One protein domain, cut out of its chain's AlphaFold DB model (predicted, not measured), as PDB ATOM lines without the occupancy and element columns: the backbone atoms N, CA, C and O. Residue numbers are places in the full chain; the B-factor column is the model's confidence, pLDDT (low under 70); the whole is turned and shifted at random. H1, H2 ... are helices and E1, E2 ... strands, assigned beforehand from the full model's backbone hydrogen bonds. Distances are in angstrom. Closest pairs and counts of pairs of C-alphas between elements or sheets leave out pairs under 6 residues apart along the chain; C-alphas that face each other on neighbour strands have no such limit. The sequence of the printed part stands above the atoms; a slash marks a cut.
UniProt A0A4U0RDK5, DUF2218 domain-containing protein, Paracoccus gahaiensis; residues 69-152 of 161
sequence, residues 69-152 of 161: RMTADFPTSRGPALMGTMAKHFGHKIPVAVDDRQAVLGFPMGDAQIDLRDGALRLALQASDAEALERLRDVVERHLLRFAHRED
ATOM      1  N   ARG A  69      60.947 -11.369  25.053       90.69
ATOM      2  CA  ARG A  69      59.760 -12.054  25.545       90.69
ATOM      3  C   ARG A  69      59.257 -11.380  26.808       90.69
ATOM      4  O   ARG A  69      60.026 -10.909  27.639       90.69
ATOM      5  N   MET A  70      57.944 -11.373  26.961       92.44
ATOM      6  CA  MET A  70      57.289 -10.940  28.183       92.44
ATOM      7  C   MET A  70      56.134 -11.872  28.493       92.44
ATOM      8  O   MET A  70      55.468 -12.365  27.586       92.44
ATOM      9  N   THR A  71      55.886 -12.126  29.770       92.81
ATOM     10  CA  THR A  71      54.762 -12.952  30.199       92.81
ATOM     11  C   THR A  71      53.941 -12.254  31.266       92.81
ATOM     12  O   THR A  71      54.479 -11.471  32.039       92.81
ATOM     13  N   ALA A  72      52.647 -12.536  31.307       91.75
ATOM     14  CA  ALA A  72      51.762 -12.099  32.377       91.75
ATOM     15  C   ALA A  72      50.841 -13.243  32.779       91.75
ATOM     16  O   ALA A  72      50.398 -14.023  31.932       91.75
ATOM     17  N   ASP A  73      50.549 -13.339  34.066       89.25
ATOM     18  CA  ASP A  73      49.494 -14.192  34.585       89.25
ATOM     19  C   ASP A  73      48.239 -13.364  34.862       89.25
ATOM     20  O   ASP A  73      48.287 -12.237  35.356       89.25
ATOM     21  N   PHE A  74      47.099 -13.925  34.480       86.56
ATOM     22  CA  PHE A  74      45.795 -13.343  34.720       86.56
ATOM     23  C   PHE A  74      44.938 -14.356  35.489       86.56
ATOM     24  O   PHE A  74      44.487 -15.336  34.890       86.56
ATOM     25  N   PRO A  75      44.731 -14.186  36.806       86.12
ATOM     26  CA  PRO A  75      43.892 -15.092  37.583       86.12
ATOM     27  C   PRO A  75      42.435 -14.958  37.129       86.12
ATOM     28  O   PRO A  75      41.848 -13.881  37.198       86.12
ATOM     29  N   THR A  76      41.853 -16.048  36.634       83.69
ATOM     30  CA  THR A  76      40.465 -16.069  36.159       83.69
ATOM     31  C   THR A  76      39.886 -17.472  36.228       83.69
ATOM     32  O   THR A  76      40.506 -18.456  35.820       83.69
ATOM     33  N   SER A  77      38.634 -17.555  36.670       83.50
ATOM     34  CA  SER A  77      37.857 -18.797  36.654       83.50
ATOM     35  C   SER A  77      37.262 -19.094  35.272       83.50
ATOM     36  O   SER A  77      36.719 -20.173  35.042       83.50
ATOM     37  N   ARG A  78      37.341 -18.140  34.331       83.69
ATOM     38  CA  ARG A  78      36.689 -18.185  33.011       83.69
ATOM     39  C   ARG A  78      37.683 -18.184  31.848       83.69
ATOM     40  O   ARG A  78      37.337 -17.754  30.745       83.69
ATOM     41  N   GLY A  79      38.883 -18.724  32.066       84.31
ATOM     42  CA  GLY A  79      39.962 -18.796  31.072       84.31
ATOM     43  C   GLY A  79      39.524 -19.298  29.686       84.31
ATOM     44  O   GLY A  79      39.715 -18.570  28.711       84.31
ATOM     45  N   PRO A  80      38.868 -20.472  29.560       86.50
ATOM     46  CA  PRO A  80      38.467 -21.013  28.257       86.50
ATOM     47  C   PRO A  80      37.481 -20.113  27.502       86.50
ATOM     48  O   PRO A  80      37.575 -19.945  26.285       86.50
ATOM     49  N   ALA A  81      36.541 -19.495  28.225       87.50
ATOM     50  CA  ALA A  81      35.559 -18.594  27.634       87.50
ATOM     51  C   ALA A  81      36.222 -17.302  27.130       87.50
ATOM     52  O   ALA A  81      35.955 -16.881  26.006       87.50
ATOM     53  N   LEU A  82      37.112 -16.705  27.933       87.06
ATOM     54  CA  LEU A  82      37.864 -15.504  27.557       87.06
ATOM     55  C   LEU A  82      38.798 -15.767  26.370       87.06
ATOM     56  O   LEU A  82      38.777 -14.997  25.408       87.06
ATOM     57  N   MET A  83      39.543 -16.878  26.386       89.50
ATOM     58  CA  MET A  83      40.408 -17.292  25.275       89.50
ATOM     59  C   MET A  83      39.605 -17.452  23.980       89.50
ATOM     60  O   MET A  83      39.977 -16.893  22.950       89.50
ATOM     61  N   GLY A  84      38.466 -18.148  24.036       88.44
ATOM     62  CA  GLY A  84      37.593 -18.326  22.876       88.44
ATOM     63  C   GLY A  84      37.048 -17.003  22.326       88.44
ATOM     64  O   GLY A  84      36.978 -16.823  21.109       88.44
ATOM     65  N   THR A  85      36.687 -16.053  23.196       88.44
ATOM     66  CA  THR A  85      36.252 -14.712  22.776       88.44
ATOM     67  C   THR A  85      37.387 -13.924  22.127       88.44
ATOM     68  O   THR A  85      37.178 -13.354  21.054       88.44
ATOM     69  N   MET A  86      38.582 -13.921  22.725       86.56
ATOM     70  CA  MET A  86      39.752 -13.251  22.153       86.56
ATOM     71  C   MET A  86      40.105 -13.832  20.787       86.56
ATOM     72  O   MET A  86      40.222 -13.087  19.819       86.56
ATOM     73  N   ALA A  87      40.204 -15.156  20.680       86.62
ATOM     74  CA  ALA A  87      40.576 -15.800  19.432       86.62
ATOM     75  C   ALA A  87      39.570 -15.526  18.307       86.62
ATOM     76  O   ALA A  87      39.972 -15.191  17.197       86.62
ATOM     77  N   LYS A  88      38.261 -15.574  18.587       86.62
ATOM     78  CA  LYS A  88      37.229 -15.204  17.602       86.62
ATOM     79  C   LYS A  88      37.327 -13.738  17.185       86.62
ATOM     80  O   LYS A  88      37.152 -13.424  16.014       86.62
ATOM     81  N   HIS A  89      37.614 -12.840  18.128       85.81
ATOM     82  CA  HIS A  89      37.755 -11.416  17.841       85.81
ATOM     83  C   HIS A  89      38.962 -11.127  16.937       85.81
ATOM     84  O   HIS A  89      38.835 -10.426  15.932       85.81
ATOM     85  N   PHE A  90      40.121 -11.694  17.272       82.50
ATOM     86  CA  PHE A  90      41.357 -11.493  16.521       82.50
ATOM     87  C   PHE A  90      41.400 -12.273  15.208       82.50
ATOM     88  O   PHE A  90      41.948 -11.763  14.233       82.50
ATOM     89  N   GLY A  91      40.752 -13.438  15.131       84.69
ATOM     90  CA  GLY A  91      40.674 -14.256  13.916       84.69
ATOM     91  C   GLY A  91      40.007 -13.561  12.723       84.69
ATOM     92  O   GLY A  91      40.141 -14.015  11.593       84.69
ATOM     93  N   HIS A  92      39.322 -12.434  12.939       81.88
ATOM     94  CA  HIS A  92      38.803 -11.588  11.859       81.88
ATOM     95  C   HIS A  92      39.862 -10.674  11.221       81.88
ATOM     96  O   HIS A  92      39.626 -10.113  10.152       81.88
ATOM     97  N   LYS A  93      40.988 -10.443  11.904       81.25
ATOM     98  CA  LYS A  93      42.018  -9.468  11.517       81.25
ATOM     99  C   LYS A  93      43.378 -10.113  11.273       81.25
ATOM    100  O   LYS A  93      44.114  -9.630  10.421       81.25
ATOM    101  N   ILE A  94      43.712 -11.157  12.026       86.50
ATOM    102  CA  ILE A  94      45.027 -11.802  12.027       86.50
ATOM    103  C   ILE A  94      44.893 -13.329  12.020       86.50
ATOM    104  O   ILE A  94      43.864 -13.852  12.460       86.50
ATOM    105  N   PRO A  95      45.917 -14.064  11.547       84.75
ATOM    106  CA  PRO A  95      45.950 -15.512  11.690       84.75
ATOM    107  C   PRO A  95      46.016 -15.894  13.173       84.75
ATOM    108  O   PRO A  95      46.909 -15.467  13.907       84.75
ATOM    109  N   VAL A  96      45.062 -16.719  13.602       88.69
ATOM    110  CA  VAL A  96      45.013 -17.285  14.950       88.69
ATOM    111  C   VAL A  96      44.947 -18.804  14.858       88.69
ATOM    112  O   VAL A  96      44.115 -19.354  14.137       88.69
ATOM    113  N   ALA A  97      45.826 -19.481  15.586       87.44
ATOM    114  CA  ALA A  97      45.757 -20.914  15.815       87.44
ATOM    115  C   ALA A  97      45.206 -21.130  17.222       87.44
ATOM    116  O   ALA A  97      45.793 -20.669  18.197       87.44
ATOM    117  N   VAL A  98      44.058 -21.790  17.331       86.38
ATOM    118  CA  VAL A  98      43.445 -22.125  18.618       86.38
ATOM    119  C   VAL A  98      43.481 -23.629  18.777       86.38
ATOM    120  O   VAL A  98      43.080 -24.355  17.872       86.38
ATOM    121  N   ASP A  99      43.943 -24.056  19.936       88.25
ATOM    122  CA  ASP A  99      43.983 -25.433  20.399       88.25
ATOM    123  C   ASP A  99      43.113 -25.560  21.666       88.25
ATOM    124  O   ASP A  99      42.552 -24.572  22.154       88.25
ATOM    125  N   ASP A 100      43.000 -26.759  22.233       84.94
ATOM    126  CA  ASP A 100      42.171 -27.014  23.413       84.94
ATOM    127  C   ASP A 100      42.632 -26.232  24.653       84.94
ATOM    128  O   ASP A 100      41.814 -25.832  25.487       84.94
ATOM    129  N   ARG A 101      43.946 -26.015  24.799       88.31
ATOM    130  CA  ARG A 101      44.537 -25.358  25.985       88.31
ATOM    131  C   ARG A 101      45.396 -24.141  25.686       88.31
ATOM    132  O   ARG A 101      45.890 -23.515  26.623       88.31
ATOM    133  N   GLN A 102      45.584 -23.809  24.419       89.12
ATOM    134  CA  GLN A 102      46.445 -22.709  24.015       89.12
ATOM    135  C   GLN A 102      45.889 -21.999  22.784       89.12
ATOM    136  O   GLN A 102      45.219 -22.603  21.951       89.12
ATOM    137  N   ALA A 103      46.183 -20.713  22.650       90.19
ATOM    138  CA  ALA A 103      45.893 -19.946  21.450       90.19
ATOM    139  C   ALA A 103      47.115 -19.119  21.058       90.19
ATOM    140  O   ALA A 103      47.665 -18.392  21.879       90.19
ATOM    141  N   VAL A 104      47.524 -19.213  19.798       90.19
ATOM    142  CA  VAL A 104      48.650 -18.477  19.221       90.19
ATOM    143  C   VAL A 104      48.111 -17.472  18.213       90.19
ATOM    144  O   VAL A 104      47.434 -17.831  17.251       90.19
ATOM    145  N   LEU A 105      48.413 -16.202  18.438       89.69
ATOM    146  CA  LEU A 105      48.010 -15.071  17.619       89.69
ATOM    147  C   LEU A 105      49.241 -14.516  16.898       89.69
ATOM    148  O   LEU A 105      50.168 -14.014  17.537       89.69
ATOM    149  N   GLY A 106      49.247 -14.599  15.569       87.44
ATOM    150  CA  GLY A 106      50.335 -14.079  14.744       87.44
ATOM    151  C   GLY A 106      50.097 -12.621  14.369       87.44
ATOM    152  O   GLY A 106      49.367 -12.343  13.416       87.44
ATOM    153  N   PHE A 107      50.714 -11.683  15.089       83.81
ATOM    154  CA  PHE A 107      50.712 -10.274  14.702       83.81
ATOM    155  C   PHE A 107      51.893  -9.982  13.760       83.81
ATOM    156  O   PHE A 107      52.942 -10.614  13.856       83.81
ATOM    157  N   PRO A 108      51.784  -8.978  12.872       81.38
ATOM    158  CA  PRO A 108      52.908  -8.581  12.014       81.38
ATOM    159  C   PRO A 108      54.117  -8.053  12.807       81.38
ATOM    160  O   PRO A 108      55.226  -8.028  12.289       81.38
ATOM    161  N   MET A 109      53.899  -7.623  14.053       80.38
ATOM    162  CA  MET A 109      54.917  -7.076  14.954       80.38
ATOM    163  C   MET A 109      55.484  -8.098  15.956       80.38
ATOM    164  O   MET A 109      56.468  -7.799  16.626       80.38
ATOM    165  N   GLY A 110      54.875  -9.282  16.080       88.31
ATOM    166  CA  GLY A 110      55.258 -10.298  17.063       88.31
ATOM    167  C   GLY A 110      54.209 -11.400  17.219       88.31
ATOM    168  O   GLY A 110      53.113 -11.311  16.668       88.31
ATOM    169  N   ASP A 111      54.520 -12.438  17.983       88.94
ATOM    170  CA  ASP A 111      53.560 -13.482  18.332       88.94
ATOM    171  C   ASP A 111      53.063 -13.314  19.769       88.94
ATOM    172  O   ASP A 111      53.798 -12.926  20.678       88.94
ATOM    173  N   ALA A 112      51.773 -13.571  19.965       91.06
ATOM    174  CA  ALA A 112      51.171 -13.642  21.284       91.06
ATOM    175  C   ALA A 112      50.612 -15.043  21.489       91.06
ATOM    176  O   ALA A 112      49.770 -15.506  20.726       91.06
ATOM    177  N   GLN A 113      51.058 -15.705  22.537       91.12
ATOM    178  CA  GLN A 113      50.580 -16.997  22.970       91.12
ATOM    179  C   GLN A 113      49.767 -16.834  24.252       91.12
ATOM    180  O   GLN A 113      50.120 -16.086  25.163       91.12
ATOM    181  N   ILE A 114      48.654 -17.545  24.307       91.81
ATOM    182  CA  ILE A 114      47.756 -17.617  25.445       91.81
ATOM    183  C   ILE A 114      47.707 -19.071  25.875       91.81
ATOM    184  O   ILE A 114      47.388 -19.936  25.070       91.81
ATOM    185  N   ASP A 115      47.985 -19.329  27.140       90.62
ATOM    186  CA  ASP A 115      47.980 -20.644  27.758       90.62
ATOM    187  C   ASP A 115      46.913 -20.688  28.848       90.62
ATOM    188  O   ASP A 115      46.921 -19.891  29.791       90.62
ATOM    189  N   LEU A 116      46.022 -21.669  28.762       91.50
ATOM    190  CA  LEU A 116      45.093 -21.974  29.837       91.50
ATOM    191  C   LEU A 116      45.838 -22.705  30.958       91.50
ATOM    192  O   LEU A 116      46.540 -23.701  30.744       91.50
ATOM    193  N   ARG A 117      45.699 -22.185  32.175       87.94
ATOM    194  CA  ARG A 117      46.161 -22.799  33.419       87.94
ATOM    195  C   ARG A 117      44.968 -22.988  34.353       87.94
ATOM    196  O   ARG A 117      43.887 -22.444  34.137       87.94
ATOM    197  N   ASP A 118      45.160 -23.811  35.374       83.50
ATOM    198  CA  ASP A 118      44.113 -24.095  36.352       83.50
ATOM    199  C   ASP A 118      43.869 -22.841  37.209       83.50
ATOM    200  O   ASP A 118      44.737 -22.430  37.978       83.50
ATOM    201  N   GLY A 119      42.739 -22.162  36.987       82.88
ATOM    202  CA  GLY A 119      42.390 -20.907  37.668       82.88
ATOM    203  C   GLY A 119      43.153 -19.656  37.203       82.88
ATOM    204  O   GLY A 119      43.026 -18.600  37.825       82.88
ATOM    205  N   ALA A 120      43.935 -19.740  36.124       86.25
ATOM    206  CA  ALA A 120      44.649 -18.596  35.563       86.25
ATOM    207  C   ALA A 120      44.834 -18.718  34.046       86.25
ATOM    208  O   ALA A 120      44.814 -19.800  33.465       86.25
ATOM    209  N   LEU A 121      45.058 -17.590  33.389       89.19
ATOM    210  CA  LEU A 121      45.364 -17.492  31.972       89.19
ATOM    211  C   LEU A 121      46.745 -16.857  31.841       89.19
ATOM    212  O   LEU A 121      46.969 -15.740  32.302       89.19
ATOM    213  N   ARG A 122      47.696 -17.593  31.261       91.00
ATOM    214  CA  ARG A 122      49.061 -17.111  31.059       91.00
ATOM    215  C   ARG A 122      49.198 -16.544  29.657       91.00
ATOM    216  O   ARG A 122      48.923 -17.223  28.679       91.00
ATOM    217  N   LEU A 123      49.657 -15.308  29.569       92.12
ATOM    218  CA  LEU A 123      49.969 -14.621  28.326       92.12
ATOM    219  C   LEU A 123      51.481 -14.643  28.142       92.12
ATOM    220  O   LEU A 123      52.225 -14.373  29.086       92.12
ATOM    221  N   ALA A 124      51.939 -14.948  26.939       92.25
ATOM    222  CA  ALA A 124      53.331 -14.873  26.539       92.25
ATOM    223  C   ALA A 124      53.423 -14.108  25.221       92.25
ATOM    224  O   ALA A 124      52.815 -14.489  24.233       92.25
ATOM    225  N   LEU A 125      54.162 -13.009  25.219       92.69
ATOM    226  CA  LEU A 125      54.364 -12.145  24.066       92.69
ATOM    227  C   LEU A 125      55.810 -12.250  23.621       92.69
ATOM    228  O   LEU A 125      56.708 -12.263  24.464       92.69
ATOM    229  N   GLN A 126      56.027 -12.300  22.316       90.75
ATOM    230  CA  GLN A 126      57.348 -12.360  21.715       90.75
ATOM    231  C   GLN A 126      57.424 -11.379  20.553       90.75
ATOM    232  O   GLN A 126      56.525 -11.308  19.715       90.75
ATOM    233  N   ALA A 127      58.508 -10.616  20.502       89.19
ATOM    234  CA  ALA A 127      58.780  -9.688  19.418       89.19
ATOM    235  C   ALA A 127      60.289  -9.563  19.185       89.19
ATOM    236  O   ALA A 127      61.100  -9.896  20.050       89.19
ATOM    237  N   SER A 128      60.671  -9.058  18.015       84.50
ATOM    238  CA  SER A 128      62.078  -8.806  17.680       84.50
ATOM    239  C   SER A 128      62.654  -7.573  18.388       84.50
ATOM    240  O   SER A 128      63.864  -7.488  18.576       84.50
ATOM    241  N   ASP A 129      61.796  -6.637  18.807       86.38
ATOM    242  CA  ASP A 129      62.174  -5.318  19.319       86.38
ATOM    243  C   ASP A 129      61.353  -4.944  20.562       86.38
ATOM    244  O   ASP A 129      60.172  -5.288  20.668       86.38
ATOM    245  N   ALA A 130      61.940  -4.161  21.473       87.00
ATOM    246  CA  ALA A 130      61.271  -3.702  22.697       87.00
ATOM    247  C   ALA A 130      60.033  -2.837  22.407       87.00
ATOM    248  O   ALA A 130      59.000  -2.979  23.057       87.00
ATOM    249  N   GLU A 131      60.113  -1.956  21.403       87.88
ATOM    250  CA  GLU A 131      58.986  -1.097  21.016       87.88
ATOM    251  C   GLU A 131      57.810  -1.924  20.476       87.88
ATOM    252  O   GLU A 131      56.650  -1.661  20.801       87.88
ATOM    253  N   ALA A 132      58.104  -2.956  19.681       88.06
ATOM    254  CA  ALA A 132      57.095  -3.879  19.175       88.06
ATOM    255  C   ALA A 132      56.467  -4.704  20.309       88.06
ATOM    256  O   ALA A 132      55.249  -4.888  20.321       88.06
ATOM    257  N   LEU A 133      57.271  -5.133  21.287       90.19
ATOM    258  CA  LEU A 133      56.805  -5.870  22.461       90.19
ATOM    259  C   LEU A 133      55.851  -5.035  23.327       90.19
ATOM    260  O   LEU A 133      54.778  -5.519  23.685       90.19
ATOM    261  N   GLU A 134      56.189  -3.773  23.610       90.31
ATOM    262  CA  GLU A 134      55.322  -2.868  24.380       90.31
ATOM    263  C   GLU A 134      54.012  -2.559  23.642       90.31
ATOM    264  O   GLU A 134      52.940  -2.551  24.247       90.31
ATOM    265  N   ARG A 135      54.056  -2.374  22.314       89.31
ATOM    266  CA  ARG A 135      52.833  -2.210  21.508       89.31
ATOM    267  C   ARG A 135      51.961  -3.461  21.534       89.31
ATOM    268  O   ARG A 135      50.741  -3.357  21.651       89.31
ATOM    269  N   LEU A 136      52.571  -4.640  21.429       90.81
ATOM    270  CA  LEU A 136      51.864  -5.914  21.507       90.81
ATOM    271  C   LEU A 136      51.210  -6.102  22.875       90.81
ATOM    272  O   LEU A 136      50.044  -6.492  22.944       90.81
ATOM    273  N   ARG A 137      51.921  -5.736  23.944       91.38
ATOM    274  CA  ARG A 137      51.397  -5.702  25.308       91.38
ATOM    275  C   ARG A 137      50.171  -4.809  25.428       91.38
ATOM    276  O   ARG A 137      49.139  -5.296  25.881       91.38
ATOM    277  N   ASP A 138      50.257  -3.550  24.994       90.06
ATOM    278  CA  ASP A 138      49.140  -2.594  25.070       90.06
ATOM    279  C   ASP A 138      47.897  -3.120  24.341       90.06
ATOM    280  O   ASP A 138      46.787  -3.105  24.878       90.06
ATOM    281  N   VAL A 139      48.082  -3.656  23.129       89.25
ATOM    282  CA  VAL A 139      46.982  -4.224  22.343       89.25
ATOM    283  C   VAL A 139      46.355  -5.407  23.075       89.25
ATOM    284  O   VAL A 139      45.135  -5.428  23.248       89.25
ATOM    285  N   VAL A 140      47.145  -6.383  23.526       88.81
ATOM    286  CA  VAL A 140      46.615  -7.577  24.200       88.81
ATOM    287  C   VAL A 140      45.926  -7.209  25.516       88.81
ATOM    288  O   VAL A 140      44.800  -7.648  25.748       88.81
ATOM    289  N   GLU A 141      46.541  -6.349  26.330       88.94
ATOM    290  CA  GLU A 141      46.008  -5.892  27.618       88.94
ATOM    291  C   GLU A 141      44.675  -5.153  27.453       88.94
ATOM    292  O   GLU A 141      43.685  -5.512  28.091       88.94
ATOM    293  N   ARG A 142      44.589  -4.179  26.537       85.94
ATOM    294  CA  ARG A 142      43.350  -3.413  26.309       85.94
ATOM    295  C   ARG A 142      42.191  -4.286  25.846       85.94
ATOM    296  O   ARG A 142      41.054  -4.069  26.269       85.94
ATOM    297  N   HIS A 143      42.453  -5.255  24.968       87.44
ATOM    298  CA  HIS A 143      41.410  -6.166  24.496       87.44
ATOM    299  C   HIS A 143      41.003  -7.147  25.595       87.44
ATOM    300  O   HIS A 143      39.808  -7.371  25.785       87.44
ATOM    301  N   LEU A 144      41.966  -7.672  26.355       86.31
ATOM    302  CA  LEU A 144      41.679  -8.553  27.479       86.31
ATOM    303  C   LEU A 144      40.836  -7.842  28.540       86.31
ATOM    304  O   LEU A 144      39.769  -8.344  28.867       86.31
ATOM    305  N   LEU A 145      41.240  -6.657  29.010       85.19
ATOM    306  CA  LEU A 145      40.495  -5.885  30.013       85.19
ATOM    307  C   LEU A 145      39.077  -5.538  29.540       85.19
ATOM    308  O   LEU A 145      38.132  -5.581  30.324       85.19
ATOM    309  N   ARG A 146      38.890  -5.265  28.242       84.12
ATOM    310  CA  ARG A 146      37.562  -5.007  27.666       84.12
ATOM    311  C   ARG A 146      36.635  -6.222  27.744       84.12
ATOM    312  O   ARG A 146      35.441  -6.051  27.985       84.12
ATOM    313  N   PHE A 147      37.152  -7.433  27.532       80.56
ATOM    314  CA  PHE A 147      36.359  -8.665  27.628       80.56
ATOM    315  C   PHE A 147      36.217  -9.160  29.067       80.56
ATOM    316  O   PHE A 147      35.154  -9.647  29.457       80.56
ATOM    317  N   ALA A 148      37.273  -8.996  29.857       81.56
ATOM    318  CA  ALA A 148      37.323  -9.363  31.256       81.56
ATOM    319  C   ALA A 148      36.566  -8.374  32.151       81.56
ATOM    320  O   ALA A 148      36.297  -8.731  33.284       81.56
ATOM    321  N   HIS A 149      36.120  -7.209  31.657       73.94
ATOM    322  CA  HIS A 149      35.323  -6.220  32.405       73.94
ATOM    323  C   HIS A 149      34.138  -6.821  33.184       73.94
ATOM    324  O   HIS A 149      33.759  -6.310  34.231       73.94
ATOM    325  N   ARG A 150      33.567  -7.936  32.713       71.06
ATOM    326  CA  ARG A 150      32.483  -8.642  33.418       71.06
ATOM    327  C   ARG A 150      32.929  -9.297  34.745       71.06
ATOM    328  O   ARG A 150      32.070  -9.693  35.522       71.06
ATOM    329  N   GLU A 151      34.229  -9.447  34.979       66.31
ATOM    330  CA  GLU A 151      34.850 -10.085  36.152       66.31
ATOM    331  C   GLU A 151      35.623  -9.078  37.034       66.31
ATOM    332  O   GLU A 151      36.253  -9.493  37.994       66.31
ATOM    333  N   ASP A 152      35.550  -7.771  36.734       61.97
ATOM    334  CA  ASP A 152      36.304  -6.681  37.393       61.97
ATOM    335  C   ASP A 152      37.815  -6.986  37.538       61.97
ATOM    336  O   ASP A 152      38.347  -7.197  38.628       61.97
TER     337      ASP A 152
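Overview. This is residues 69 to 152 of the 161 residues of the protein "DUF2218 domain-containing protein" of Paracoccus gahaiensis (UniProt A0A4U0RDK5). A twisted sheet of five strands has two helices in one layer on one face, the other face bare: long H2 covers E5 and E4, shorter H1 covers E4 and E3, and the two helices touch at a steep tilt of 59 degrees. The printed part has 84 residues, with two named helices and five named strands in the order E1 H1 E2 E3 E4 E5 H2 along the chain; the sheet's order is E1 E5 E4 E3 E2, all antiparallel. The class is mixed, helices and strands. The whole is compact, with a radius of gyration of the C-alphas of 11.9 A, and spans 33 by 22 by 21 A.

Arrangement. Edge strand E1, residues 69 to 75, is antiparallel to E5, residues 120 to 127, with N 70 and O 125 2.9 A apart. E5 forms a hairpin with E4, residues 110 to 117, with N 113 and O 124 at 2.7 A. E4 forms one with E3, residues 102 to 107, with N 105 and O 112 at 2.7 A. E3 forms one with edge strand E2, residues 96 to 98, with N 97 and O 104 at 2.8 A. E2 E3 E4 E5 are a meander, each strand the antiparallel neighbour of the one before. H1, residues 79 to 90, is on the sheet at a height of 8.6 A, along the strands. H2, residues 130 to 151, is on the same face at 8.0 A, its closest C-alphas to E5 being Leu 133 and Ala 127, 5.3 A. H1 and H2 touch through residues 82 to 86 and 143 to 148 alone, at a steep tilt of 59 degrees, opposite ways; their closest C-alphas, Leu 82 and Phe 147, are 7.0 A apart. Every O i to N i+4 pair is within hydrogen-bond range in H1, 16 of 18 in H2.

Along the chain. E1 begins at C-alpha 69 (59.760, -12.054, 25.545). E4 measures 22.5 A, E5 23.2 A and H1 16.3 A. H2, 30.3 A long, ends at C-alpha 151 (34.850, -10.085, 36.152); it has a kink of 36 degrees near residue 145.

Size, cuts and confidence. The C-alphas of Ser 128 and Arg 150 are farthest apart, 33.5 A. The printed part has no cut, and its links are tight. Residues 151 to 152 have pLDDT under 70.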